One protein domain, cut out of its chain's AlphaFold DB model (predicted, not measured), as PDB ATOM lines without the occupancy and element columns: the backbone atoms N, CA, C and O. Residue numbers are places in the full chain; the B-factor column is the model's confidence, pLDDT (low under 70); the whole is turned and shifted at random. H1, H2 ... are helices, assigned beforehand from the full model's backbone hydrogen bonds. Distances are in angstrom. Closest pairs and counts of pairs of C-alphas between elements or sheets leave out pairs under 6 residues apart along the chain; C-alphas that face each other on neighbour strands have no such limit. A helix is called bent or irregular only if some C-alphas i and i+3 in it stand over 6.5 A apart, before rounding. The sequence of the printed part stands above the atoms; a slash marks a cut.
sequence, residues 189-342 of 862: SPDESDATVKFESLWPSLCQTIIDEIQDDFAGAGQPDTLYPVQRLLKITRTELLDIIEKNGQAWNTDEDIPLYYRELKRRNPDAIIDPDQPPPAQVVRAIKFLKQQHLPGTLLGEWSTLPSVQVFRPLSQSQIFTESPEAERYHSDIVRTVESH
ATOM      1  N   SER A 189     -55.153  34.137  17.022       63.56
ATOM      2  CA  SER A 189     -55.429  33.085  18.005       63.56
ATOM      3  C   SER A 189     -56.676  33.441  18.833       63.56
ATOM      4  O   SER A 189     -56.743  34.566  19.340       63.56
ATOM      5  N   PRO A 190     -57.644  32.520  19.028       66.50
ATOM      6  CA  PRO A 190     -58.789  32.754  19.908       66.50
ATOM      7  C   PRO A 190     -58.367  33.091  21.342       66.50
ATOM      8  O   PRO A 190     -58.900  34.021  21.932       66.50
ATOM      9  N   ASP A 191     -57.362  32.396  21.876       64.06
ATOM     10  CA  ASP A 191     -56.981  32.506  23.291       64.06
ATOM     11  C   ASP A 191     -56.317  33.856  23.633       64.06
ATOM     12  O   ASP A 191     -56.277  34.269  24.792       64.06
ATOM     13  N   GLU A 192     -55.830  34.586  22.624       63.28
ATOM     14  CA  GLU A 192     -55.270  35.929  22.793       63.28
ATOM     15  C   GLU A 192     -56.322  37.047  22.682       63.28
ATOM     16  O   GLU A 192     -55.979  38.212  22.918       63.28
ATOM     17  N   SER A 193     -57.591  36.770  22.334       62.03
ATOM     18  CA  SER A 193     -58.569  37.830  22.019       62.03
ATOM     19  C   SER A 193     -58.902  38.739  23.201       62.03
ATOM     20  O   SER A 193     -59.050  39.952  23.018       62.03
ATOM     21  N   ASP A 194     -58.920  38.204  24.418       74.25
ATOM     22  CA  ASP A 194     -59.622  38.847  25.536       74.25
ATOM     23  C   ASP A 194     -58.741  39.770  26.390       74.25
ATOM     24  O   ASP A 194     -59.255  40.632  27.101       74.25
ATOM     25  N   ALA A 195     -57.412  39.675  26.271       85.44
ATOM     26  CA  ALA A 195     -56.498  40.587  26.959       85.44
ATOM     27  C   ALA A 195     -56.728  42.050  26.522       85.44
ATOM     28  O   ALA A 195     -56.549  42.396  25.346       85.44
ATOM     29  N   THR A 196     -57.111  42.921  27.457       92.75
ATOM     30  CA  THR A 196     -57.260  44.361  27.224       92.75
ATOM     31  C   THR A 196     -55.892  45.008  27.024       92.75
ATOM     32  O   THR A 196     -55.005  44.919  27.871       92.75
ATOM     33  N   VAL A 197     -55.704  45.659  25.879       94.75
ATOM     34  CA  VAL A 197     -54.471  46.383  25.567       94.75
ATOM     35  C   VAL A 197     -54.579  47.793  26.146       94.75
ATOM     36  O   VAL A 197     -55.556  48.497  25.899       94.75
ATOM     37  N   LYS A 198     -53.572  48.221  26.913       96.56
ATOM     38  CA  LYS A 198     -53.409  49.625  27.314       96.56
ATOM     39  C   LYS A 198     -52.686  50.404  26.218       96.56
ATOM     40  O   LYS A 198     -51.756  49.861  25.623       96.56
ATOM     41  N   PHE A 199     -53.024  51.681  26.044       97.56
ATOM     42  CA  PHE A 199     -52.297  52.574  25.135       97.56
ATOM     43  C   PHE A 199     -50.808  52.679  25.517       97.56
ATOM     44  O   PHE A 199     -49.951  52.393  24.692       97.56
ATOM     45  N   GLU A 200     -50.518  52.878  26.812       96.69
ATOM     46  CA  GLU A 200     -49.181  52.796  27.447       96.69
ATOM     47  C   GLU A 200     -48.353  51.541  27.090       96.69
ATOM     48  O   GLU A 200     -47.152  51.506  27.337       96.69
ATOM     49  N   SER A 201     -48.994  50.469  26.606       95.81
ATOM     50  CA  SER A 201     -48.352  49.177  26.325       95.81
ATOM     51  C   SER A 201     -48.099  48.918  24.836       95.81
ATOM     52  O   SER A 201     -47.657  47.825  24.474       95.81
ATOM     53  N   LEU A 202     -48.401  49.887  23.972       96.62
ATOM     54  CA  LEU A 202     -48.013  49.861  22.564       96.62
ATOM     55  C   LEU A 202     -46.538  50.266  22.399       96.62
ATOM     56  O   LEU A 202     -45.836  50.553  23.367       96.62
ATOM     57  N   TRP A 203     -46.040  50.222  21.164       95.94
ATOM     58  CA  TRP A 203     -44.680  50.660  20.852       95.94
ATOM     59  C   TRP A 203     -44.596  52.193  20.798       95.94
ATOM     60  O   TRP A 203     -45.542  52.786  20.283       95.94
ATOM     61  N   PRO A 204     -43.496  52.839  21.231       95.88
ATOM     62  CA  PRO A 204     -43.386  54.300  21.262       95.88
ATOM     63  C   PRO A 204     -43.753  55.018  19.957       95.88
ATOM     64  O   PRO A 204     -44.597  55.911  19.979       95.88
ATOM     65  N   SER A 205     -43.222  54.588  18.807       95.88
ATOM     66  CA  SER A 205     -43.582  55.193  17.514       95.88
ATOM     67  C   SER A 205     -45.051  54.964  17.143       95.88
ATOM     68  O   SER A 205     -45.700  55.884  16.669       95.88
ATOM     69  N   LEU A 206     -45.634  53.797  17.455       97.12
ATOM     70  CA  LEU A 206     -47.070  53.541  17.257       97.12
ATOM     71  C   LEU A 206     -47.952  54.388  18.187       97.12
ATOM     72  O   LEU A 206     -49.025  54.817  17.771       97.12
ATOM     73  N   CYS A 207     -47.519  54.646  19.426       97.12
ATOM     74  CA  CYS A 207     -48.170  55.629  20.291       97.12
ATOM     75  C   CYS A 207     -48.120  57.013  19.642       97.12
ATOM     76  O   CYS A 207     -49.140  57.693  19.603       97.12
ATOM     77  N   GLN A 208     -46.954  57.412  19.126       97.44
ATOM     78  CA  GLN A 208     -46.752  58.729  18.540       97.44
ATOM     79  C   GLN A 208     -47.573  58.923  17.257       97.44
ATOM     80  O   GLN A 208     -48.352  59.862  17.205       97.44
ATOM     81  N   THR A 209     -47.550  57.983  16.303       97.50
ATOM     82  CA  THR A 209     -48.403  58.039  15.099       97.50
ATOM     83  C   THR A 209     -49.893  58.127  15.448       97.50
ATOM     84  O   THR A 209     -50.604  58.935  14.862       97.50
ATOM     85  N   ILE A 210     -50.376  57.369  16.444       98.00
ATOM     86  CA  ILE A 210     -51.782  57.454  16.887       98.00
ATOM     87  C   ILE A 210     -52.094  58.819  17.532       98.00
ATOM     88  O   ILE A 210     -53.226  59.288  17.429       98.00
ATOM     89  N   ILE A 211     -51.131  59.455  18.206       97.94
ATOM     90  CA  ILE A 211     -51.283  60.818  18.739       97.94
ATOM     91  C   ILE A 211     -51.336  61.818  17.580       97.94
ATOM     92  O   ILE A 211     -52.299  62.576  17.499       97.94
ATOM     93  N   ASP A 212     -50.353  61.780  16.682       97.44
ATOM     94  CA  ASP A 212     -50.156  62.754  15.606       97.44
ATOM     95  C   ASP A 212     -51.311  62.721  14.589       97.44
ATOM     96  O   ASP A 212     -51.893  63.764  14.302       97.44
ATOM     97  N   GLU A 213     -51.748  61.535  14.144       97.75
ATOM     98  CA  GLU A 213     -52.918  61.374  13.257       97.75
ATOM     99  C   GLU A 213     -54.203  61.940  13.904       97.75
ATOM    100  O   GLU A 213     -55.012  62.580  13.233       97.75
ATOM    101  N   ILE A 214     -54.381  61.784  15.228       97.06
ATOM    102  CA  ILE A 214     -55.496  62.410  15.968       97.06
ATOM    103  C   ILE A 214     -55.324  63.938  16.079       97.06
ATOM    104  O   ILE A 214     -56.322  64.654  16.190       97.06
ATOM    105  N   GLN A 215     -54.100  64.468  16.082       96.50
ATOM    106  CA  GLN A 215     -53.883  65.917  16.081       96.50
ATOM    107  C   GLN A 215     -54.155  66.524  14.702       96.50
ATOM    108  O   GLN A 215     -54.857  67.535  14.631       96.50
ATOM    109  N   ASP A 216     -53.696  65.889  13.625       96.25
ATOM    110  CA  ASP A 216     -53.875  66.368  12.250       96.25
ATOM    111  C   ASP A 216     -55.347  66.328  11.799       96.25
ATOM    112  O   ASP A 216     -55.841  67.329  11.270       96.25
ATOM    113  N   ASP A 217     -56.100  65.264  12.125       95.44
ATOM    114  CA  ASP A 217     -57.563  65.184  11.902       95.44
ATOM    115  C   ASP A 217     -58.332  66.354  12.565       95.44
ATOM    116  O   ASP A 217     -59.440  66.710  12.149       95.44
ATOM    117  N   PHE A 218     -57.758  66.970  13.607       95.25
ATOM    118  CA  PHE A 218     -58.379  68.030  14.409       95.25
ATOM    119  C   PHE A 218     -57.680  69.398  14.301       95.25
ATOM    120  O   PHE A 218     -58.182  70.372  14.872       95.25
ATOM    121  N   ALA A 219     -56.586  69.531  13.543       92.38
ATOM    122  CA  ALA A 219     -55.772  70.751  13.484       92.38
ATOM    123  C   ALA A 219     -56.570  71.991  13.026       92.38
ATOM    124  O   ALA A 219     -56.360  73.103  13.513       92.38
ATOM    125  N   GLY A 220     -57.556  71.797  12.143       89.44
ATOM    126  CA  GLY A 220     -58.460  72.856  11.676       89.44
ATOM    127  C   GLY A 220     -59.533  73.305  12.682       89.44
ATOM    128  O   GLY A 220     -60.251  74.265  12.405       89.44
ATOM    129  N   ALA A 221     -59.679  72.645  13.837       87.94
ATOM    130  CA  ALA A 221     -60.779  72.892  14.777       87.94
ATOM    131  C   ALA A 221     -60.591  74.129  15.680       87.94
ATOM    132  O   ALA A 221     -61.500  74.465  16.441       87.94
ATOM    133  N   GLY A 222     -59.427  74.790  15.639       90.62
ATOM    134  CA  GLY A 222     -59.152  76.013  16.406       90.62
ATOM    135  C   GLY A 222     -59.186  75.841  17.932       90.62
ATOM    136  O   GLY A 222     -59.399  76.816  18.653       90.62
ATOM    137  N   GLN A 223     -59.022  74.614  18.438       87.94
ATOM    138  CA  GLN A 223     -59.034  74.347  19.878       87.94
ATOM    139  C   GLN A 223     -57.736  74.850  20.540       87.94
ATOM    140  O   GLN A 223     -56.658  74.661  19.980       87.94
ATOM    141  N   PRO A 224     -57.804  75.445  21.748       92.38
ATOM    142  CA  PRO A 224     -56.631  75.997  22.434       92.38
ATOM    143  C   PRO A 224     -55.703  74.929  23.040       92.38
ATOM    144  O   PRO A 224     -54.623  75.264  23.514       92.38
ATOM    145  N   ASP A 225     -56.124  73.661  23.057       94.50
ATOM    146  CA  ASP A 225     -55.357  72.525  23.568       94.50
ATOM    147  C   ASP A 225     -55.305  71.424  22.505       94.50
ATOM    148  O   ASP A 225     -56.241  70.634  22.367       94.50
ATOM    149  N   THR A 226     -54.206  71.360  21.752       95.12
ATOM    150  CA  THR A 226     -54.009  70.381  20.664       95.12
ATOM    151  C   THR A 226     -54.031  68.931  21.154       95.12
ATOM    152  O   THR A 226     -54.264  68.014  20.373       95.12
ATOM    153  N   LEU A 227     -53.817  68.695  22.451       96.88
ATOM    154  CA  LEU A 227     -53.862  67.369  23.070       96.88
ATOM    155  C   LEU A 227     -55.270  66.977  23.566       96.88
ATOM    156  O   LEU A 227     -55.450  65.852  24.037       96.88
ATOM    157  N   TYR A 228     -56.274  67.860  23.506       96.69
ATOM    158  CA  TYR A 228     -57.626  67.560  24.004       96.69
ATOM    159  C   TYR A 228     -58.367  66.468  23.198       96.69
ATOM    160  O   TYR A 228     -58.961  65.586  23.832       96.69
ATOM    161  N   PRO A 229     -58.312  66.433  21.846       97.25
ATOM    162  CA  PRO A 229     -58.896  65.338  21.064       97.25
ATOM    163  C   PRO A 229     -58.296  63.976  21.437       97.25
ATOM    164  O   PRO A 229     -59.033  63.016  21.662       97.25
ATOM    165  N   VAL A 230     -56.972  63.925  21.615       97.62
ATOM    166  CA  VAL A 230     -56.205  62.733  22.014       97.62
ATOM    167  C   VAL A 230     -56.669  62.208  23.379       97.62
ATOM    168  O   VAL A 230     -57.064  61.046  23.489       97.62
ATOM    169  N   GLN A 231     -56.719  63.073  24.402       97.31
ATOM    170  CA  GLN A 231     -57.243  62.735  25.737       97.31
ATOM    171  C   GLN A 231     -58.665  62.149  25.656       97.31
ATOM    172  O   GLN A 231     -58.972  61.139  26.295       97.31
ATOM    173  N   ARG A 232     -59.546  62.759  24.849       96.88
ATOM    174  CA  ARG A 232     -60.955  62.354  24.743       96.88
ATOM    175  C   ARG A 232     -61.191  61.068  23.958       96.88
ATOM    176  O   ARG A 232     -62.038  60.282  24.383       96.88
ATOM    177  N   LEU A 233     -60.477  60.841  22.858       96.56
ATOM    178  CA  LEU A 233     -60.632  59.638  22.035       96.56
ATOM    179  C   LEU A 233     -59.979  58.413  22.686       96.56
ATOM    180  O   LEU A 233     -60.593  57.346  22.737       96.56
ATOM    181  N   LEU A 234     -58.775  58.575  23.243       96.94
ATOM    182  CA  LEU A 234     -58.028  57.483  23.877       96.94
ATOM    183  C   LEU A 234     -58.461  57.209  25.330       96.94
ATOM    184  O   LEU A 234     -58.123  56.159  25.873       96.94
ATOM    185  N   LYS A 235     -59.246  58.115  25.938       96.69
ATOM    186  CA  LYS A 235     -59.762  58.047  27.326       96.69
ATOM    187  C   LYS A 235     -58.651  58.009  28.386       96.69
ATOM    188  O   LYS A 235     -58.806  57.380  29.430       96.69
ATOM    189  N   ILE A 236     -57.551  58.698  28.101       97.19
ATOM    190  CA  ILE A 236     -56.380  58.863  28.971       97.19
ATOM    191  C   ILE A 236     -56.388  60.256  29.608       97.19
ATOM    192  O   ILE A 236     -56.879  61.220  29.014       97.19
ATOM    193  N   THR A 237     -55.847  60.383  30.818       97.62
ATOM    194  CA  THR A 237     -55.686  61.688  31.472       97.62
ATOM    195  C   THR A 237     -54.605  62.526  30.785       97.62
ATOM    196  O   THR A 237     -53.705  61.999  30.128       97.62
ATOM    197  N   ARG A 238     -54.644  63.855  30.977       96.69
ATOM    198  CA  ARG A 238     -53.586  64.759  30.491       96.69
ATOM    199  C   ARG A 238     -52.202  64.348  31.000       96.69
ATOM    200  O   ARG A 238     -51.238  64.409  30.249       96.69
ATOM    201  N   THR A 239     -52.120  63.940  32.264       97.62
ATOM    202  CA  THR A 239     -50.887  63.468  32.898       97.62
ATOM    203  C   THR A 239     -50.374  62.198  32.235       97.62
ATOM    204  O   THR A 239     -49.242  62.205  31.782       97.62
ATOM    205  N   GLU A 240     -51.209  61.167  32.061       97.50
ATOM    206  CA  GLU A 240     -50.804  59.923  31.383       97.50
ATOM    207  C   GLU A 240     -50.369  60.168  29.928       97.50
ATOM    208  O   GLU A 240     -49.417  59.549  29.466       97.50
ATOM    209  N   LEU A 241     -51.019  61.091  29.208       97.75
ATOM    210  CA  LEU A 241     -50.620  61.457  27.846       97.75
ATOM    211  C   LEU A 241     -49.262  62.176  27.800       97.75
ATOM    212  O   LEU A 241     -48.439  61.849  26.949       97.75
ATOM    213  N   LEU A 242     -49.000  63.121  28.709       97.44
ATOM    214  CA  LEU A 242     -47.695  63.790  28.791       97.44
ATOM    215  C   LEU A 242     -46.589  62.803  29.196       97.44
ATOM    216  O   LEU A 242     -45.547  62.773  28.551       97.44
ATOM    217  N   ASP A 243     -46.865  61.932  30.168       97.50
ATOM    218  CA  ASP A 243     -46.017  60.804  30.567       97.50
ATOM    219  C   ASP A 243     -45.670  59.872  29.390       97.50
ATOM    220  O   ASP A 243     -44.580  59.307  29.357       97.50
ATOM    221  N   ILE A 244     -46.604  59.646  28.458       97.38
ATOM    222  CA  ILE A 244     -46.384  58.827  27.256       97.38
ATOM    223  C   ILE A 244     -45.535  59.588  26.237       97.38
ATOM    224  O   ILE A 244     -44.580  59.019  25.721       97.38
ATOM    225  N   ILE A 245     -45.825  60.865  25.978       97.44
ATOM    226  CA  ILE A 245     -45.052  61.694  25.036       97.44
ATOM    227  C   ILE A 245     -43.597  61.856  25.512       97.44
ATOM    228  O   ILE A 245     -42.673  61.727  24.710       97.44
ATOM    229  N   GLU A 246     -43.369  62.059  26.814       96.88
ATOM    230  CA  GLU A 246     -42.021  62.130  27.396       96.88
ATOM    231  C   GLU A 246     -41.257  60.804  27.227       96.88
ATOM    232  O   GLU A 246     -40.103  60.809  26.798       96.88
ATOM    233  N   LYS A 247     -41.913  59.659  27.470       94.12
ATOM    234  CA  LYS A 247     -41.322  58.322  27.263       94.12
ATOM    235  C   LYS A 247     -41.097  57.997  25.785       94.12
ATOM    236  O   LYS A 247     -40.125  57.319  25.470       94.12
ATOM    237  N   ASN A 248     -41.945  58.490  24.880       94.12
ATOM    238  CA  ASN A 248     -41.753  58.348  23.435       94.12
ATOM    239  C   ASN A 248     -40.527  59.137  22.951       94.12
ATOM    240  O   ASN A 248     -39.769  58.639  22.125       94.12
ATOM    241  N   GLY A 249     -40.314  60.343  23.486       93.19
ATOM    242  CA  GLY A 249     -39.152  61.183  23.180       93.19
ATOM    243  C   GLY A 249     -37.851  60.767  23.881       93.19
ATOM    244  O   GLY A 249     -36.811  61.387  23.647       93.19
ATOM    245  N   GLN A 250     -37.875  59.749  24.748       93.81
ATOM    246  CA  GLN A 250     -36.701  59.320  25.503       93.81
ATOM    247  C   GLN A 250     -35.749  58.487  24.630       93.81
ATOM    248  O   GLN A 250     -35.966  57.300  24.385       93.81
ATOM    249  N   ALA A 251     -34.637  59.101  24.218       91.62
ATOM    250  CA  ALA A 251     -33.556  58.409  23.521       91.62
ATOM    251  C   ALA A 251     -32.992  57.234  24.347       91.62
ATOM    252  O   ALA A 251     -32.816  57.337  25.564       91.62
ATOM    253  N   TRP A 252     -32.660  56.130  23.672       92.12
ATOM    254  CA  TRP A 252     -31.964  54.988  24.272       92.12
ATOM    255  C   TRP A 252     -30.517  55.394  24.576       92.12
ATOM    256  O   TRP A 252     -29.717  55.592  23.662       92.12
ATOM    257  N   ASN A 253     -30.185  55.565  25.857       92.56
ATOM    258  CA  ASN A 253     -28.880  56.084  26.287       92.56
ATOM    259  C   ASN A 253     -27.835  54.972  26.426       92.56
ATOM    260  O   ASN A 253     -26.632  55.232  26.417       92.56
ATOM    261  N   THR A 254     -28.296  53.733  26.567       94.31
ATOM    262  CA  THR A 254     -27.478  52.536  26.724       94.31
ATOM    263  C   THR A 254     -27.953  51.436  25.776       94.31
ATOM    264  O   THR A 254     -29.135  51.362  25.438       94.31
ATOM    265  N   ASP A 255     -27.064  50.497  25.429       89.94
ATOM    266  CA  ASP A 255     -27.476  49.205  24.850       89.94
ATOM    267  C   ASP A 255     -28.481  48.476  25.769       89.94
ATOM    268  O   ASP A 255     -29.294  47.684  25.295       89.94
ATOM    269  N   GLU A 256     -28.434  48.787  27.072       91.94
ATOM    270  CA  GLU A 256     -29.410  48.509  28.136       91.94
ATOM    271  C   GLU A 256     -30.871  48.783  27.747       91.94
ATOM    272  O   GLU A 256     -31.753  47.946  27.947       91.94
ATOM    273  N   ASP A 257     -31.099  49.957  27.153       91.38
ATOM    274  CA  ASP A 257     -32.417  50.513  26.830       91.38
ATOM    275  C   ASP A 257     -32.949  50.014  25.478       91.38
ATOM    276  O   ASP A 257     -34.161  49.899  25.289       91.38
ATOM    277  N   ILE A 258     -32.054  49.683  24.534       92.62
ATOM    278  CA  ILE A 258     -32.428  49.241  23.182       92.62
ATOM    279  C   ILE A 258     -33.327  47.996  23.289       92.62
ATOM    280  O   ILE A 258     -32.890  46.980  23.840       92.62
ATOM    281  N   PRO A 259     -34.553  47.990  22.739       92.62
ATOM    282  CA  PRO A 259     -35.437  46.833  22.837       92.62
ATOM    283  C   PRO A 259     -34.817  45.527  22.308       92.62
ATOM    284  O   PRO A 259     -34.165  45.506  21.262       92.62
ATOM    285  N   LEU A 260     -35.066  44.407  23.003       92.25
ATOM    286  CA  LEU A 260     -34.472  43.091  22.694       92.25
ATOM    287  C   LEU A 260     -34.648  42.671  21.224       92.25
ATOM    288  O   LEU A 260     -33.715  42.136  20.628       92.25
ATOM    289  N   TYR A 261     -35.800  42.989  20.623       91.94
ATOM    290  CA  TYR A 261     -36.082  42.759  19.203       91.94
ATOM    291  C   TYR A 261     -35.027  43.388  18.278       91.94
ATOM    292  O   TYR A 261     -34.520  42.711  17.386       91.94
ATOM    293  N   TYR A 262     -34.635  44.646  18.512       93.81
ATOM    294  CA  TYR A 262     -33.603  45.300  17.705       93.81
ATOM    295  C   TYR A 262     -32.207  44.741  17.987       93.81
ATOM    296  O   TYR A 262     -31.419  44.602  17.052       93.81
ATOM    297  N   ARG A 263     -31.903  44.330  19.230       94.50
ATOM    298  CA  ARG A 263     -30.637  43.632  19.530       94.50
ATOM    299  C   ARG A 263     -30.542  42.306  18.773       94.50
ATOM    300  O   ARG A 263     -29.498  42.005  18.202       94.50
ATOM    301  N   GLU A 264     -31.621  41.526  18.714       94.00
ATOM    302  CA  GLU A 264     -31.688  40.313  17.886       94.00
ATOM    303  C   GLU A 264     -31.591  40.619  16.390       94.00
ATOM    304  O   GLU A 264     -30.827  39.963  15.681       94.00
ATOM    305  N   LEU A 265     -32.312  41.633  15.906       92.88
ATOM    306  CA  LEU A 265     -32.289  42.040  14.504       92.88
ATOM    307  C   LEU A 265     -30.882  42.484  14.068       92.88
ATOM    308  O   LEU A 265     -30.444  42.099  12.982       92.88
ATOM    309  N   LYS A 266     -30.146  43.195  14.935       94.00
ATOM    310  CA  LYS A 266     -28.760  43.638  14.705       94.00
ATOM    311  C   LYS A 266     -27.746  42.503  14.822       94.00
ATOM    312  O   LYS A 266     -26.794  42.468  14.052       94.00
ATOM    313  N   ARG A 267     -27.966  41.533  15.720       95.06
ATOM    314  CA  ARG A 267     -27.175  40.287  15.782       95.06
ATOM    315  C   ARG A 267     -27.350  39.437  14.519       95.06
ATOM    316  O   ARG A 267     -26.377  38.866  14.043       95.06
ATOM    317  N   ARG A 268     -28.573  39.357  13.976       95.69
ATOM    318  CA  ARG A 268     -28.876  38.622  12.732       95.69
ATOM    319  C   ARG A 268     -28.390  39.364  11.481       95.69
ATOM    320  O   ARG A 268     -27.934  38.717  10.546       95.69
ATOM    321  N   ASN A 269     -28.459  40.697  11.470       95.69
ATOM    322  CA  ASN A 269     -28.094  41.546  10.333       95.69
ATOM    323  C   ASN A 269     -27.170  42.700  10.787       95.69
ATOM    324  O   ASN A 269     -27.626  43.840  10.909       95.69
ATOM    325  N   PRO A 270     -25.872  42.443  11.046       95.88
ATOM    326  CA  PRO A 270     -24.956  43.459  11.577       95.88
ATOM    327  C   PRO A 270     -24.765  44.646  10.625       95.88
ATOM    328  O   PRO A 270     -24.710  45.787  11.083       95.88
ATOM    329  N   ASP A 271     -24.756  44.401   9.314       95.50
ATOM    330  CA  ASP A 271     -24.584  45.435   8.285       95.50
ATOM    331  C   ASP A 271     -25.885  46.191   7.951       95.50
ATOM    332  O   ASP A 271     -25.851  47.187   7.229       95.50
ATOM    333  N   ALA A 272     -27.042  45.752   8.464       94.12
ATOM    334  CA  ALA A 272     -28.301  46.447   8.221       94.12
ATOM    335  C   ALA A 272     -28.365  47.763   9.005       94.12
ATOM    336  O   ALA A 272     -28.092  47.814  10.211       94.12
ATOM    337  N   ILE A 273     -28.793  48.824   8.320       93.06
ATOM    338  CA  ILE A 273     -29.341  50.012   8.972       93.06
ATOM    339  C   ILE A 273     -30.687  49.576   9.554       93.06
ATOM    340  O   ILE A 273     -31.570  49.150   8.812       93.06
ATOM    341  N   ILE A 274     -30.801  49.614  10.879       92.00
ATOM    342  CA  ILE A 274     -32.063  49.382  11.577       92.00
ATOM    343  C   ILE A 274     -32.668  50.748  11.831       92.00
ATOM    344  O   ILE A 274     -32.025  51.608  12.432       92.00
ATOM    345  N   ASP A 275     -33.891  50.916  11.357       93.38
ATOM    346  CA  ASP A 275     -34.736  52.046  11.690       93.38
ATOM    347  C   ASP A 275     -35.214  51.890  13.152       93.38
ATOM    348  O   ASP A 275     -35.813  50.855  13.471       93.38
ATOM    349  N   PRO A 276     -34.909  52.834  14.065       89.50
ATOM    350  CA  PRO A 276     -35.349  52.758  15.457       89.50
ATOM    351  C   PRO A 276     -36.868  52.927  15.604       89.50
ATOM    352  O   PRO A 276     -37.442  52.427  16.578       89.50
ATOM    353  N   ASP A 277     -37.525  53.558  14.633       92.19
ATOM    354  CA  ASP A 277     -38.944  53.889  14.688       92.19
ATOM    355  C   ASP A 277     -39.825  52.783  14.089       92.19
ATOM    356  O   ASP A 277     -41.027  52.768  14.348       92.19
ATOM    357  N   GLN A 278     -39.256  51.796  13.383       93.88
ATOM    358  CA  GLN A 278     -39.987  50.675  12.773       93.88
ATOM    359  C   GLN A 278     -40.473  49.631  13.811       93.88
ATOM    360  O   GLN A 278     -39.724  48.715  14.171       93.88
ATOM    361  N   PRO A 279     -41.746  49.667  14.256       95.12
ATOM    362  CA  PRO A 279     -42.225  48.811  15.335       95.12
ATOM    363  C   PRO A 279     -42.091  47.314  15.001       95.12
ATOM    364  O   PRO A 279     -42.350  46.900  13.864       95.12
ATOM    365  N   PRO A 280     -41.783  46.450  15.991       94.31
ATOM    366  CA  PRO A 280     -41.805  45.008  15.800       94.31
ATOM    367  C   PRO A 280     -43.177  44.582  15.258       94.31
ATOM    368  O   PRO A 280     -44.191  44.999  15.826       94.31
ATOM    369  N   PRO A 281     -43.265  43.717  14.231       91.88
ATOM    370  CA  PRO A 281     -44.543  43.399  13.592       91.88
ATOM    371  C   PRO A 281     -45.645  42.911  14.553       91.88
ATOM    372  O   PRO A 281     -46.815  43.227  14.357       91.88
ATOM    373  N   ALA A 282     -45.288  42.220  15.641       89.50
ATOM    374  CA  ALA A 282     -46.233  41.820  16.691       89.50
ATOM    375  C   ALA A 282     -46.834  43.010  17.479       89.50
ATOM    376  O   ALA A 282     -47.978  42.943  17.921       89.50
ATOM    377  N   GLN A 283     -46.105  44.123  17.624       93.81
ATOM    378  CA  GLN A 283     -46.621  45.346  18.250       93.81
ATOM    379  C   GLN A 283     -47.574  46.107  17.319       93.81
ATOM    380  O   GLN A 283     -48.543  46.683  17.805       93.81
ATOM    381  N   VAL A 284     -47.384  46.031  15.994       95.00
ATOM    382  CA  VAL A 284     -48.381  46.523  15.020       95.00
ATOM    383  C   VAL A 284     -49.699  45.761  15.199       95.00
ATOM    384  O   VAL A 284     -50.755  46.371  15.345       95.00
ATOM    385  N   VAL A 285     -49.645  44.427  15.320       92.00
ATOM    386  CA  VAL A 285     -50.828  43.601  15.641       92.00
ATOM    387  C   VAL A 285     -51.467  44.010  16.977       92.00
ATOM    388  O   VAL A 285     -52.694  44.096  17.076       92.00
ATOM    389  N   ARG A 286     -50.655  44.326  17.992       93.56
ATOM    390  CA  ARG A 286     -51.122  44.813  19.300       93.56
ATOM    391  C   ARG A 286     -51.813  46.183  19.212       93.56
ATOM    392  O   ARG A 286     -52.843  46.371  19.858       93.56
ATOM    393  N   ALA A 287     -51.305  47.105  18.394       95.69
ATOM    394  CA  ALA A 287     -51.912  48.416  18.152       95.69
ATOM    395  C   ALA A 287     -53.230  48.303  17.370       95.69
ATOM    396  O   ALA A 287     -54.239  48.870  17.786       95.69
ATOM    397  N   ILE A 288     -53.275  47.467  16.327       93.56
ATOM    398  CA  ILE A 288     -54.519  47.103  15.628       93.56
ATOM    399  C   ILE A 288     -55.560  46.556  16.622       93.56
ATOM    400  O   ILE A 288     -56.740  46.912  16.561       93.56
ATOM    401  N   LYS A 289     -55.134  45.712  17.574       92.50
ATOM    402  CA  LYS A 289     -56.012  45.189  18.629       92.50
ATOM    403  C   LYS A 289     -56.513  46.284  19.576       92.50
ATOM    404  O   LYS A 289     -57.702  46.287  19.890       92.50
ATOM    405  N   PHE A 290     -55.657  47.218  19.987       95.62
ATOM    406  CA  PHE A 290     -56.047  48.376  20.798       95.62
ATOM    407  C   PHE A 290     -57.092  49.256  20.094       95.62
ATOM    408  O   PHE A 290     -58.150  49.521  20.668       95.62
ATOM    409  N   LEU A 291     -56.850  49.647  18.837       95.56
ATOM    410  CA  LEU A 291     -57.783  50.483  18.067       95.56
ATOM    411  C   LEU A 291     -59.150  49.795  17.924       95.56
ATOM    412  O   LEU A 291     -60.186  50.397  18.215       95.56
ATOM    413  N   LYS A 292     -59.155  48.491  17.616       93.44
ATOM    414  CA  LYS A 292     -60.367  47.654  17.573       93.44
ATOM    415  C   LYS A 292     -61.105  47.591  18.917       93.44
ATOM    416  O   LYS A 292     -62.334  47.599  18.922       93.44
ATOM    417  N   GLN A 293     -60.384  47.542  20.043       93.81
ATOM    418  CA  GLN A 293     -60.957  47.550  21.399       93.81
ATOM    419  C   GLN A 293     -61.548  48.915  21.797       93.81
ATOM    420  O   GLN A 293     -62.501  48.949  22.571       93.81
ATOM    421  N   GLN A 294     -61.032  50.026  21.262       95.31
ATOM    422  CA  GLN A 294     -61.580  51.372  21.494       95.31
ATOM    423  C   GLN A 294     -62.600  51.831  20.434       95.31
ATOM    424  O   GLN A 294     -63.165  52.914  20.577       95.31
ATOM    425  N   HIS A 295     -62.867  51.008  19.413       94.06
ATOM    426  CA  HIS A 295     -63.671  51.337  18.224       94.06
ATOM    427  C   HIS A 295     -63.115  52.507  17.387       94.06
ATOM    428  O   HIS A 295     -63.869  53.240  16.748       94.06
ATOM    429  N   LEU A 296     -61.792  52.659  17.376       95.56
ATOM    430  CA  LEU A 296     -61.069  53.655  16.586       95.56
ATOM    431  C   LEU A 296     -60.754  53.117  15.172       95.56
ATOM    432  O   LEU A 296     -60.634  51.897  14.988       95.56
ATOM    433  N   PRO A 297     -60.635  53.989  14.152       94.44
ATOM    434  CA  PRO A 297     -60.326  53.564  12.793       94.44
ATOM    435  C   PRO A 297     -58.860  53.125  12.663       94.44
ATOM    436  O   PRO A 297     -57.966  53.692  13.288       94.44
ATOM    437  N   GLY A 298     -58.602  52.131  11.806       92.81
ATOM    438  CA  GLY A 298     -57.247  51.631  11.531       92.81
ATOM    439  C   GLY A 298     -56.343  52.613  10.774       92.81
ATOM    440  O   GLY A 298     -55.159  52.334  10.614       92.81
ATOM    441  N   THR A 299     -56.882  53.751  10.321       93.94
ATOM    442  CA  THR A 299     -56.126  54.838   9.681       93.94
ATOM    443  C   THR A 299     -55.166  55.531  10.640       93.94
ATOM    444  O   THR A 299     -54.106  55.940  10.195       93.94
ATOM    445  N   LEU A 300     -55.449  55.548  11.950       96.44
ATOM    446  CA  LEU A 300     -54.572  56.137  12.982       96.44
ATOM    447  C   LEU A 300     -53.219  55.415  13.151       96.44
ATOM    448  O   LEU A 300     -52.440  55.743  14.037       96.44
ATOM    449  N   LEU A 301     -52.951  54.387  12.344       96.56
ATOM    450  CA  LEU A 301     -51.646  53.740  12.239       96.56
ATOM    451  C   LEU A 301     -50.770  54.367  11.140       96.56
ATOM    452  O   LEU A 301     -49.635  53.927  10.978       96.56
ATOM    453  N   GLY A 302     -51.281  55.325  10.360       94.50
ATOM    454  CA  GLY A 302     -50.579  55.924   9.227       94.50
ATOM    455  C   GLY A 302     -50.081  54.863   8.243       94.50
ATOM    456  O   GLY A 302     -50.841  54.009   7.770       94.50
ATOM    457  N   GLU A 303     -48.777  54.856   7.975       91.75
ATOM    458  CA  GLU A 303     -48.101  53.836   7.156       91.75
ATOM    459  C   GLU A 303     -48.178  52.404   7.737       91.75
ATOM    460  O   GLU A 303     -48.266  51.419   6.990       91.75
ATOM    461  N   TRP A 304     -48.271  52.270   9.065       91.19
ATOM    462  CA  TRP A 304     -48.412  50.993   9.781       91.19
ATOM    463  C   TRP A 304     -49.827  50.391   9.689       91.19
ATOM    464  O   TRP A 304     -50.094  49.334  10.263       91.19
ATOM    465  N   SER A 305     -50.740  51.026   8.942       87.75
ATOM    466  CA  SER A 305     -52.050  50.460   8.573       87.75
ATOM    467  C   SER A 305     -51.943  49.248   7.631       87.75
ATOM    468  O   SER A 305     -52.882  48.450   7.516       87.75
ATOM    469  N   THR A 306     -50.789  49.069   6.978       84.12
ATOM    470  CA  THR A 306     -50.486  47.881   6.171       84.12
ATOM    471  C   THR A 306     -50.350  46.635   7.055       84.12
ATOM    472  O   THR A 306     -49.540  46.577   7.978       84.12
ATOM    473  N   LEU A 307     -51.162  45.601   6.792       79.31
ATOM    474  CA  LEU A 307     -51.133  44.385   7.612       79.31
ATOM    475  C   LEU A 307     -49.788  43.654   7.460       79.31
ATOM    476  O   LEU A 307     -49.403  43.346   6.327       79.31
ATOM    477  N   PRO A 308     -49.117  43.266   8.563       79.88
ATOM    478  CA  PRO A 308     -47.944  42.403   8.480       79.88
ATOM    479  C   PRO A 308     -48.288  41.039   7.856       79.88
ATOM    480  O   PRO A 308     -49.452  40.684   7.643       79.88
ATOM    481  N   SER A 309     -47.275  40.234   7.532       79.12
ATOM    482  CA  SER A 309     -47.506  38.920   6.922       79.12
ATOM    483  C   SER A 309     -48.237  37.966   7.883       79.12
ATOM    484  O   SER A 309     -48.090  38.056   9.100       79.12
ATOM    485  N   VAL A 310     -49.002  37.004   7.346       72.19
ATOM    486  CA  VAL A 310     -49.765  36.002   8.134       72.19
ATOM    487  C   VAL A 310     -48.894  35.276   9.175       72.19
ATOM    488  O   VAL A 310     -49.384  34.869  10.224       72.19
ATOM    489  N   GLN A 311     -47.592  35.140   8.908       72.31
ATOM    490  CA  GLN A 311     -46.631  34.482   9.797       72.31
ATOM    491  C   GLN A 311     -46.458  35.212  11.140       72.31
ATOM    492  O   GLN A 311     -46.218  34.551  12.141       72.31
ATOM    493  N   VAL A 312     -46.638  36.538  11.173       72.62
ATOM    494  CA  VAL A 312     -46.521  37.381  12.381       72.62
ATOM    495  C   VAL A 312     -47.666  37.152  13.371       72.62
ATOM    496  O   VAL A 312     -47.487  37.323  14.571       72.62
ATOM    497  N   PHE A 313     -48.845  36.771  12.874       66.06
ATOM    498  CA  PHE A 313     -50.044  36.565  13.693       66.06
ATOM    499  C   PHE A 313     -50.119  35.174  14.322       66.06
ATOM    500  O   PHE A 313     -50.925  34.943  15.221       66.06
ATOM    501  N   ARG A 314     -49.288  34.236  13.857       67.31
ATOM    502  CA  ARG A 314     -49.107  32.973  14.568       67.31
ATOM    503  C   ARG A 314     -48.253  33.275  15.795       67.31
ATOM    504  O   ARG A 314     -47.155  33.802  15.605       67.31
ATOM    505  N   PRO A 315     -48.687  32.925  17.019       56.16
ATOM    506  CA  PRO A 315     -47.793  32.997  18.160       56.16
ATOM    507  C   PRO A 315     -46.576  32.129  17.837       56.16
ATOM    508  O   PRO A 315     -46.710  30.937  17.543       56.16
ATOM    509  N   LEU A 316     -45.392  32.745  17.837       52.62
ATOM    510  CA  LEU A 316     -44.128  32.033  17.706       52.62
ATOM    511  C   LEU A 316     -44.012  31.112  18.919       52.62
ATOM    512  O   LEU A 316     -43.603  31.542  19.997       52.62
ATOM    513  N   SER A 317     -44.413  29.848  18.747       51.38
ATOM    514  CA  SER A 317     -44.258  28.811  19.764       51.38
ATOM    515  C   SER A 317     -42.810  28.859  20.238       51.38
ATOM    516  O   SER A 317     -41.923  28.765  19.389       51.38
ATOM    517  N   GLN A 318     -42.578  29.048  21.543       45.56
ATOM    518  CA  GLN A 318     -41.289  29.504  22.099       45.56
ATOM    519  C   GLN A 318     -40.059  28.746  21.572       45.56
ATOM    520  O   GLN A 318     -38.997  29.341  21.412       45.56
ATOM    521  N   SER A 319     -40.226  27.471  21.213       43.88
ATOM    522  CA  SER A 319     -39.262  26.675  20.449       43.88
ATOM    523  C   SER A 319     -38.671  27.392  19.223       43.88
ATOM    524  O   SER A 319     -37.453  27.480  19.115       43.88
ATOM    525  N   GLN A 320     -39.484  27.943  18.313       47.09
ATOM    526  CA  GLN A 320     -39.009  28.468  17.021       47.09
ATOM    527  C   GLN A 320     -38.080  29.685  17.125       47.09
ATOM    528  O   GLN A 320     -37.294  29.905  16.209       47.09
ATOM    529  N   ILE A 321     -38.124  30.449  18.222       49.47
ATOM    530  CA  ILE A 321     -37.197  31.574  18.440       49.47
ATOM    531  C   ILE A 321     -35.797  31.063  18.841       49.47
ATOM    532  O   ILE A 321     -34.798  31.720  18.552       49.47
ATOM    533  N   PHE A 322     -35.708  29.869  19.441       45.25
ATOM    534  CA  PHE A 322     -34.469  29.308  19.994       45.25
ATOM    535  C   PHE A 322     -33.871  28.134  19.192       45.25
ATOM    536  O   PHE A 322     -32.665  27.909  19.267       45.25
ATOM    537  N   THR A 323     -34.653  27.402  18.387       41.56
ATOM    538  CA  THR A 323     -34.203  26.143  17.744       41.56
ATOM    539  C   THR A 323     -33.235  26.274  16.558       41.56
ATOM    540  O   THR A 323     -32.842  25.249  16.006       41.56
ATOM    541  N   GLU A 324     -32.833  27.479  16.136       41.53
ATOM    542  CA  GLU A 324     -31.885  27.659  15.012       41.53
ATOM    543  C   GLU A 324     -30.445  28.029  15.428       41.53
ATOM    544  O   GLU A 324     -29.589  28.183  14.558       41.53
ATOM    545  N   SER A 325     -30.127  28.081  16.732       40.75
ATOM    546  CA  SER A 325     -28.730  28.088  17.203       40.75
ATOM    547  C   SER A 325     -28.379  26.798  17.959       40.75
ATOM    548  O   SER A 325     -28.921  26.569  19.042       40.75
ATOM    549  N   PRO A 326     -27.417  25.980  17.480       50.12
ATOM    550  CA  PRO A 326     -26.957  24.778  18.187       50.12
ATOM    551  C   PRO A 326     -26.137  25.078  19.460       50.12
ATOM    552  O   PRO A 326     -25.652  24.160  20.120       50.12
ATOM    553  N   GLU A 327     -25.966  26.352  19.826       48.38
ATOM    554  CA  GLU A 327     -25.423  26.757  21.128       48.38
ATOM    555  C   GLU A 327     -26.518  26.837  22.207       48.38
ATOM    556  O   GLU A 327     -26.228  26.621  23.385       48.38
ATOM    557  N   ALA A 328     -27.784  27.051  21.821       48.56
ATOM    558  CA  ALA A 328     -28.911  27.122  22.754       48.56
ATOM    559  C   ALA A 328     -29.205  25.769  23.427       48.56
ATOM    560  O   ALA A 328     -29.511  25.738  24.617       48.56
ATOM    561  N   GLU A 329     -29.037  24.644  22.719       49.19
ATOM    562  CA  GLU A 329     -29.167  23.304  23.318       49.19
ATOM    563  C   GLU A 329     -28.112  23.047  24.403       49.19
ATOM    564  O   GLU A 329     -28.415  22.404  25.406       49.19
ATOM    565  N   ARG A 330     -26.893  23.593  24.259       57.31
ATOM    566  CA  ARG A 330     -25.863  23.496  25.308       57.31
ATOM    567  C   ARG A 330     -26.262  24.309  26.529       57.31
ATOM    568  O   ARG A 330     -26.303  23.762  27.626       57.31
ATOM    569  N   TYR A 331     -26.644  25.569  26.318       53.19
ATOM    570  CA  TYR A 331     -27.073  26.452  27.402       53.19
ATOM    571  C   TYR A 331     -28.302  25.905  28.142       53.19
ATOM    572  O   TYR A 331     -28.341  25.953  29.367       53.19
ATOM    573  N   HIS A 332     -29.267  25.302  27.439       46.62
ATOM    574  CA  HIS A 332     -30.373  24.602  28.093       46.62
ATOM    575  C   HIS A 332     -29.947  23.297  28.777       46.62
ATOM    576  O   HIS A 332     -30.481  23.010  29.840       46.62
ATOM    577  N   SER A 333     -28.977  22.535  28.258       54.47
ATOM    578  CA  SER A 333     -28.467  21.349  28.968       54.47
ATOM    579  C   SER A 333     -27.719  21.701  30.260       54.47
ATOM    580  O   SER A 333     -27.849  20.987  31.252       54.47
ATOM    581  N   ASP A 334     -27.000  22.828  30.284       47.69
ATOM    582  CA  ASP A 334     -26.316  23.317  31.483       47.69
ATOM    583  C   ASP A 334     -27.291  24.001  32.463       47.69
ATOM    584  O   ASP A 334     -27.160  23.812  33.673       47.69
ATOM    585  N   ILE A 335     -28.322  24.711  31.976       52.31
ATOM    586  CA  ILE A 335     -29.433  25.212  32.810       52.31
ATOM    587  C   ILE A 335     -30.234  24.054  33.423       52.31
ATOM    588  O   ILE A 335     -30.500  24.079  34.619       52.31
ATOM    589  N   VAL A 336     -30.580  23.010  32.664       56.62
ATOM    590  CA  VAL A 336     -31.286  21.838  33.217       56.62
ATOM    591  C   VAL A 336     -30.415  21.130  34.255       56.62
ATOM    592  O   VAL A 336     -30.886  20.913  35.364       56.62
ATOM    593  N   ARG A 337     -29.123  20.896  33.983       53.94
ATOM    594  CA  ARG A 337     -28.199  20.318  34.978       53.94
ATOM    595  C   ARG A 337     -28.011  21.177  36.229       53.94
ATOM    596  O   ARG A 337     -27.717  20.619  37.282       53.94
ATOM    597  N   THR A 338     -28.122  22.503  36.134       52.31
ATOM    598  CA  THR A 338     -28.030  23.375  37.317       52.31
ATOM    599  C   THR A 338     -29.347  23.430  38.084       52.31
ATOM    600  O   THR A 338     -29.317  23.355  39.309       52.31
ATOM    601  N   VAL A 339     -30.495  23.445  37.403       53.00
ATOM    602  CA  VAL A 339     -31.821  23.333  38.034       53.00
ATOM    603  C   VAL A 339     -31.986  21.980  38.739       53.00
ATOM    604  O   VAL A 339     -32.325  21.967  39.916       53.00
ATOM    605  N   GLU A 340     -31.628  20.867  38.091       53.97
ATOM    606  CA  GLU A 340     -31.603  19.521  38.695       53.97
ATOM    607  C   GLU A 340     -30.636  19.433  39.898       53.97
ATOM    608  O   GLU A 340     -30.848  18.637  40.809       53.97
ATOM    609  N   SER A 341     -29.589  20.272  39.951       52.53
ATOM    610  CA  SER A 341     -28.690  20.373  41.116       52.53
ATOM    611  C   SER A 341     -29.189  21.303  42.233       52.53
ATOM    612  O   SER A 341     -28.599  21.323  43.312       52.53
ATOM    613  N   HIS A 342     -30.267  22.054  41.992       49.06
ATOM    614  CA  HIS A 342     -30.891  22.988  42.934       49.06
ATOM    615  C   HIS A 342     -32.295  22.536  43.386       49.06
ATOM    616  O   HIS A 342     -33.037  23.326  43.973       49.06
TER     617      HIS A 342
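AT A GLANCE: This is residues 189 to 342 of the 862 residues of an uncharacterized protein of Pyrenophora tritici-repentis (strain Pt-1C-BFP) (UniProt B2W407). A small body of crossed helices trails a long tail: H1 lies in the middle, between H2 and H3 on one side and the hairpin of H5 and H6 on the other. H4 sits away from them on the wide excursion of the chain between H3 and H5, and the tail, residues 316 to 342 with H8 and H9, sticks out and makes much of the length; the turn at residues 220 to 225 sticks out at the far end. The printed part has 154 residues with nine named helices, H1 to H9 in order along the chain, and no named strand; its class is all helix. It is loose, with a radius of gyration of the C-alphas of 19.4 A, and elongated, spanning 66 by 38 by 34 A.

IN THESE COORDINATES: Find C-alpha 281 at (-44.543, 43.399, 13.592); from there H5, the longest helix, runs 20.4 A to residue 294. H6 follows at residues 298 to 305; it is irregular, with C-alphas 300 and 303 9.0 A apart. Go back to C-alpha 204 at (-43.386, 54.300, 21.262), where H1 begins; it runs 18.4 A to residue 216. H2 is residues 228 to 234, H3 is residues 238 to 248, 15.2 A long, and H4 is residues 260 to 268, 12.3 A long. Further on come H7, residues 310 to 313, H8, residues 319 to 322, and H9, residues 328 to 340, 17.9 A long, ending at C-alpha 340 at (-31.603, 19.521, 38.695).

HOW THE PARTS SIT: H5 and H6 form a helical hairpin and touch at a shallow tilt of 13 degrees, opposite ways; their closest C-alphas, of Leu 291 and Gly 298, are 6.7 A apart. With residues 281 to 285 alone H5 touches H7, closest at the C-alphas of Ala 282 and Val 312, 6.2 A. Look next at H1, the hub, which touches H6 at a steep tilt of 56 degrees, the C-alphas of Ile 210 and Leu 300 coming to 5.0 A. With residues 211 to 215 alone H1 touches H2, at Ile 214 and Val 230, C-alphas 6.1 A apart. With residues 204 to 208 alone it touches H3, at Pro 204 and Asn 248, C-alphas 4.9 A apart. H4, H8 and H9 touch no helix. Every O i to N i+4 pair is within hydrogen-bond range in H2, H3, H4, H5 and H9, against 8 of 9 in H1 and 0 of 4 in H6, where 4 of 5 O i to N i+3 pairs are; H7 and H8 are too short for an O i to N i+4 pair.

THE WHOLE: The C-alphas farthest apart, of Gly 222 and Ser 341, are 68.1 A apart. The printed part has no cut; the links H1 to H2, H3 to H4 and H4 to H5 are long. Read the B-factor column for confidence: pLDDT is under 70 at residues 189 to 193 and 313 to 342.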